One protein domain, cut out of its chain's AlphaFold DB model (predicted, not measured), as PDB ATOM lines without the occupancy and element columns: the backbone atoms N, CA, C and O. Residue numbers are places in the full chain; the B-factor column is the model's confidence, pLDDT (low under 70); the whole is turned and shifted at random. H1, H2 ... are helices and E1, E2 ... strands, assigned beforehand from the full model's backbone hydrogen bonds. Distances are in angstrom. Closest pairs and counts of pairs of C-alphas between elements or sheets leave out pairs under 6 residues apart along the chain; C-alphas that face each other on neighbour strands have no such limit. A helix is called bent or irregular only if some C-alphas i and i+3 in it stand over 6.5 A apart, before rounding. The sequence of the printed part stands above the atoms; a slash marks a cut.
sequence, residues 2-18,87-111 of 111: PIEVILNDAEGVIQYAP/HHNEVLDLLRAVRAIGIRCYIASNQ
ATOM      1  N   PRO A   2      19.545 -18.109   9.718       88.50
ATOM      2  CA  PRO A   2      20.600 -19.094   9.955       88.50
ATOM      3  C   PRO A   2      21.930 -18.404  10.296       88.50
ATOM      4  O   PRO A   2      22.152 -17.257   9.911       88.50
ATOM      5  N   ILE A   3      22.804 -19.095  11.030       93.19
ATOM      6  CA  ILE A   3      24.178 -18.641  11.283       93.19
ATOM      7  C   ILE A   3      25.003 -18.910  10.019       93.19
ATOM      8  O   ILE A   3      25.082 -20.050   9.572       93.19
ATOM      9  N   GLU A   4      25.624 -17.874   9.455       95.62
ATOM     10  CA  GLU A   4      26.438 -17.979   8.229       95.62
ATOM     11  C   GLU A   4      27.949 -17.937   8.495       95.62
ATOM     12  O   GLU A   4      28.751 -18.387   7.668       95.62
ATOM     13  N   VAL A   5      28.339 -17.345   9.627       97.00
ATOM     14  CA  VAL A   5      29.729 -17.075   9.996       97.00
ATOM     15  C   VAL A   5      29.921 -17.297  11.491       97.00
ATOM     16  O   VAL A   5      29.086 -16.881  12.292       97.00
ATOM     17  N   ILE A   6      31.046 -17.909  11.852       95.88
ATOM     18  CA  ILE A   6      31.547 -18.019  13.222       95.88
ATOM     19  C   ILE A   6      32.946 -17.402  13.267       95.88
ATOM     20  O   ILE A   6      33.832 -17.788  12.500       95.88
ATOM     21  N   LEU A   7      33.134 -16.440  14.166       96.50
ATOM     22  CA  LEU A   7      34.437 -15.877  14.507       96.50
ATOM     23  C   LEU A   7      34.897 -16.538  15.802       96.50
ATOM     24  O   LEU A   7      34.157 -16.536  16.783       96.50
ATOM     25  N   ASN A   8      36.082 -17.133  15.776       95.19
ATOM     26  CA  ASN A   8      36.650 -17.841  16.913       95.19
ATOM     27  C   ASN A   8      37.768 -16.995  17.493       95.19
ATOM     28  O   ASN A   8      38.657 -16.576  16.751       95.19
ATOM     29  N   ASP A   9      37.727 -16.790  18.800       94.19
ATOM     30  CA  ASP A   9      38.909 -16.339  19.519       94.19
ATOM     31  C   ASP A   9      40.040 -17.369  19.357       94.19
ATOM     32  O   ASP A   9      39.786 -18.542  19.036       94.19
ATOM     33  N   ALA A  10      41.285 -16.932  19.532       91.81
ATOM     34  CA  ALA A  10      42.421 -17.831  19.473       91.81
ATOM     35  C   ALA A  10      42.714 -18.438  20.854       91.81
ATOM     36  O   ALA A  10      42.514 -19.639  21.082       91.81
ATOM     37  N   GLU A  11      43.171 -17.591  21.770       88.88
ATOM     38  CA  GLU A  11      43.681 -17.945  23.090       88.88
ATOM     39  C   GLU A  11      42.581 -18.518  24.000       88.88
ATOM     40  O   GLU A  11      41.556 -17.897  24.256       88.88
ATOM     41  N   GLY A  12      42.785 -19.731  24.511       87.50
ATOM     42  CA  GLY A  12      41.819 -20.440  25.354       87.50
ATOM     43  C   GLY A  12      40.632 -21.050  24.598       87.50
ATOM     44  O   GLY A  12      39.789 -21.690  25.227       87.50
ATOM     45  N   VAL A  13      40.565 -20.890  23.269       93.19
ATOM     46  CA  VAL A  13      39.500 -21.458  22.425       93.19
ATOM     47  C   VAL A  13      40.055 -22.474  21.434       93.19
ATOM     48  O   VAL A  13      39.753 -23.660  21.542       93.19
ATOM     49  N   ILE A  14      40.878 -22.051  20.473       93.81
ATOM     50  CA  ILE A  14      41.506 -22.963  19.495       93.81
ATOM     51  C   ILE A  14      42.950 -23.290  19.870       93.81
ATOM     52  O   ILE A  14      43.473 -24.315  19.427       93.81
ATOM     53  N   GLN A  15      43.583 -22.441  20.680       92.06
ATOM     54  CA  GLN A  15      44.966 -22.597  21.097       92.06
ATOM     55  C   GLN A  15      45.163 -22.264  22.574       92.06
ATOM     56  O   GLN A  15      44.400 -21.499  23.154       92.06
ATOM     57  N   TYR A  16      46.186 -22.843  23.185       89.12
ATOM     58  CA  TYR A  16      46.514 -22.663  24.593       89.12
ATOM     59  C   TYR A  16      48.028 -22.664  24.800       89.12
ATOM     60  O   TYR A  16      48.763 -23.318  24.057       89.12
ATOM     61  N   ALA A  17      48.490 -21.962  25.834       86.06
ATOM     62  CA  ALA A  17      49.851 -22.128  26.323       86.06
ATOM     63  C   ALA A  17      49.949 -23.491  27.035       86.06
ATOM     64  O   ALA A  17      49.107 -23.783  27.889       86.06
ATOM     65  N   PRO A  18      50.940 -24.343  26.714       81.94
ATOM     66  CA  PRO A  18      51.060 -25.675  27.314       81.94
ATOM     67  C   PRO A  18      51.343 -25.631  28.817       81.94
ATOM     68  O   PRO A  18      51.155 -26.629  29.511       81.94
ATOM     69  N   HIS A  87      47.575 -26.471  20.084       92.62
ATOM     70  CA  HIS A  87      46.216 -26.436  19.543       92.62
ATOM     71  C   HIS A  87      45.265 -27.376  20.287       92.62
ATOM     72  O   HIS A  87      45.599 -28.530  20.569       92.62
ATOM     73  N   HIS A  88      44.028 -26.929  20.499       93.50
ATOM     74  CA  HIS A  88      42.928 -27.797  20.904       93.50
ATOM     75  C   HIS A  88      42.434 -28.607  19.698       93.50
ATOM     76  O   HIS A  88      41.529 -28.189  18.977       93.50
ATOM     77  N   ASN A  89      43.029 -29.782  19.468       93.69
ATOM     78  CA  ASN A  89      42.703 -30.625  18.309       93.69
ATOM     79  C   ASN A  89      41.204 -30.954  18.204       93.69
ATOM     80  O   ASN A  89      40.649 -30.895  17.113       93.69
ATOM     81  N   GLU A  90      40.534 -31.202  19.331       95.12
ATOM     82  CA  GLU A  90      39.088 -31.464  19.371       95.12
ATOM     83  C   GLU A  90      38.263 -30.268  18.866       95.12
ATOM     84  O   GLU A  90      37.296 -30.437  18.122       95.12
ATOM     85  N   VAL A  91      38.675 -29.044  19.211       94.88
ATOM     86  CA  VAL A  91      38.033 -27.813  18.730       94.88
ATOM     87  C   VAL A  91      38.300 -27.627  17.240       94.88
ATOM     88  O   VAL A  91      37.386 -27.295  16.486       94.88
ATOM     89  N   LEU A  92      39.522 -27.899  16.775       95.19
ATOM     90  CA  LEU A  92      39.840 -27.850  15.347       95.19
ATOM     91  C   LEU A  92      39.016 -28.860  14.537       95.19
ATOM     92  O   LEU A  92      38.553 -28.530  13.443       95.19
ATOM     93  N   ASP A  93      38.793 -30.061  15.066       97.06
ATOM     94  CA  ASP A  93      37.950 -31.078  14.435       97.06
ATOM     95  C   ASP A  93      36.479 -30.654  14.383       97.06
ATOM     96  O   ASP A  93      35.835 -30.781  13.336       97.06
ATOM     97  N   LEU A  94      35.968 -30.046  15.456       96.31
ATOM     98  CA  LEU A  94      34.635 -29.447  15.464       96.31
ATOM     99  C   LEU A  94      34.509 -28.342  14.406       96.31
ATOM    100  O   LEU A  94      33.558 -28.343  13.622       96.31
ATOM    101  N   LEU A  95      35.477 -27.427  14.321       95.56
ATOM    102  CA  LEU A  95      35.470 -26.354  13.324       95.56
ATOM    103  C   LEU A  95      35.543 -26.898  11.892       95.56
ATOM    104  O   LEU A  95      34.900 -26.352  10.994       95.56
ATOM    105  N   ARG A  96      36.264 -28.001  11.657       95.88
ATOM    106  CA  ARG A  96      36.254 -28.699  10.358       95.88
ATOM    107  C   ARG A  96      34.864 -29.242  10.024       95.88
ATOM    108  O   ARG A  96      34.405 -29.043   8.900       95.88
ATOM    109  N   ALA A  97      34.178 -29.866  10.981       97.25
ATOM    110  CA  ALA A  97      32.820 -30.378  10.787       97.25
ATOM    111  C   ALA A  97      31.804 -29.252  10.522       97.25
ATOM    112  O   ALA A  97      30.984 -29.349   9.610       97.25
ATOM    113  N   VAL A  98      31.906 -28.142  11.257       95.94
ATOM    114  CA  VAL A  98      31.080 -26.940  11.060       95.94
ATOM    115  C   VAL A  98      31.306 -26.325   9.675       95.94
ATOM    116  O   VAL A  98      30.354 -25.944   8.991       95.94
ATOM    117  N   ARG A  99      32.552 -26.291   9.199       95.62
ATOM    118  CA  ARG A  99      32.855 -25.847   7.831       95.62
ATOM    119  C   ARG A  99      32.278 -26.775   6.767       95.62
ATOM    120  O   ARG A  99      31.833 -26.294   5.727       95.62
ATOM    121  N   ALA A 100      32.259 -28.084   7.016       96.81
ATOM    122  CA  ALA A 100      31.735 -29.069   6.071       96.81
ATOM    123  C   ALA A 100      30.228 -28.907   5.800       96.81
ATOM    124  O   ALA A 100      29.770 -29.252   4.713       96.81
ATOM    125  N   ILE A 101      29.469 -28.332   6.740       95.56
ATOM    126  CA  ILE A 101      28.039 -28.024   6.561       95.56
ATOM    127  C   ILE A 101      27.780 -26.631   5.956       95.56
ATOM    128  O   ILE A 101      26.634 -26.193   5.888       95.56
ATOM    129  N   GLY A 102      28.826 -25.935   5.498       95.88
ATOM    130  CA  GLY A 102      28.720 -24.676   4.753       95.88
ATOM    131  C   GLY A 102      28.835 -23.397   5.587       95.88
ATOM    132  O   GLY A 102      28.701 -22.306   5.031       95.88
ATOM    133  N   ILE A 103      29.113 -23.492   6.891       97.50
ATOM    134  CA  ILE A 103      29.331 -22.320   7.751       97.50
ATOM    135  C   ILE A 103      30.783 -21.849   7.616       97.50
ATOM    136  O   ILE A 103      31.723 -22.641   7.679       97.50
ATOM    137  N   ARG A 104      30.995 -20.543   7.438       96.69
ATOM    138  CA  ARG A 104      32.348 -19.976   7.356       96.69
ATOM    139  C   ARG A 104      32.912 -19.770   8.759       96.69
ATOM    140  O   ARG A 104      32.260 -19.155   9.597       96.69
ATOM    141  N   CYS A 105      34.131 -20.241   9.001       96.62
ATOM    142  CA  CYS A 105      34.826 -20.054  10.272       96.62
ATOM    143  C   CYS A 105      36.089 -19.221  10.053       96.62
ATOM    144  O   CYS A 105      36.878 -19.540   9.161       96.62
ATOM    145  N   TYR A 106      36.283 -18.197  10.879       95.25
ATOM    146  CA  TYR A 106      37.473 -17.344  10.881       95.25
ATOM    147  C   TYR A 106      38.044 -17.230  12.295       95.25
ATOM    148  O   TYR A 106      37.354 -17.548  13.268       95.25
ATOM    149  N   ILE A 107      39.294 -16.783  12.387       94.19
ATOM    150  CA  ILE A 107      39.934 -16.402  13.647       94.19
ATOM    151  C   ILE A 107      39.751 -14.894  13.829       94.19
ATOM    152  O   ILE A 107      39.887 -14.133  12.871       94.19
ATOM    153  N   ALA A 108      39.430 -14.487  15.049       92.81
ATOM    154  CA  ALA A 108      39.405 -13.109  15.507       92.81
ATOM    155  C   ALA A 108      40.205 -13.045  16.814       92.81
ATOM    156  O   ALA A 108      39.634 -13.211  17.886       92.81
ATOM    157  N   SER A 109      41.524 -12.871  16.699       86.44
ATOM    158  CA  SER A 109      42.457 -12.758  17.829       86.44
ATOM    159  C   SER A 109      43.002 -11.332  17.928       86.44
ATOM    160  O   SER A 109      42.906 -10.555  16.976       86.44
ATOM    161  N   ASN A 110      43.552 -11.000  19.096       74.38
ATOM    162  CA  ASN A 110      44.284  -9.757  19.336       74.38
ATOM    163  C   ASN A 110      45.737  -9.804  18.816       74.38
ATOM    164  O   ASN A 110      46.422  -8.786  18.910       74.38
ATOM    165  N   GLN A 111      46.196 -10.961  18.318       61.78
ATOM    166  CA  GLN A 111      47.500 -11.142  17.667       61.78
ATOM    167  C   GLN A 111      47.519 -10.659  16.212       61.78
ATOM    168  O   GLN A 111      46.493 -10.813  15.508       61.78
TER     169      GLN A 111
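What this domain is: This is residues 2 to 18 and 87 to 111 of the 111 residues of an uncharacterized protein of Variovorax sp. GV014 (UniProt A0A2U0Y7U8). What shape do these atoms make? They make a small flat piece: a ribbon of two short parallel strands, E1 and E2, side by side, with one helix, H1, folded back over it from E2. The end of H1 that leads into E2 is near the ribbon, while the first residues of H1 and the stretch of residues 9 to 18 lead to the cut. What is it made of? The printed part has 42 residues, with the named elements E1, H1 and E2 in this order along the chain; the class is mixed, helices and strands, and under half of the residues, 20, are in named elements. How large and how dense is it? It is only just compact, close to loose, with a radius of gyration of the C-alphas of 10.7 A and spans of 34 by 21 by 11 A.

How they stand to each other: How do the strands pair? E1, residues 5 to 8, and E2, residues 104 to 107, are parallel neighbours with 24 degrees between their directions. C-alphas 5 and 104 face each other at 4.7 A; N 6 and O 104, 2.8 A, and N 106 and O 6, 3.0 A, are within hydrogen-bond range. Where does the helix stand? H1, residues 89 to 100, has 4 pairs of C-alphas within 8 A of E2, the closest being those of Arg 99 and Cys 105, 6.6 A. H1 and E1 are near each other, with 5 pairs of C-alphas within 10 A. Is the helix backbone well formed? In H1 every O i to N i+4 pair is within hydrogen-bond range, and H1 is not bent.

Where its parts are: Where does the first element begin? E1 begins at C-alpha 5, (29.729, -17.075, 9.996), and its first and last C-alphas are 9.8 A apart. Where does the helix run? H1 begins at C-alpha 89, (42.703, -30.625, 18.309), and measures 16.5 A from first to last C-alpha. Where does the last element end? E2 ends at C-alpha 107, (39.934, -16.402, 13.647), 10.5 A from C-alpha 104.

The domain as a whole: What is the greatest extent? The two C-alphas farthest apart are those of Pro 2 and Pro 18, 35.7 A. Where is the cut, and what of the links? Residues 19 to 86 are not printed, and C-alphas 18 and 87 are 9.2 A apart across this cut, which lies in the link E1 to H1. The link H1 to E2 is tight, with 3 residues. How sure is the model? The mean pLDDT of the printed part is 92.5, and residue 111, the chain's last, is under 70.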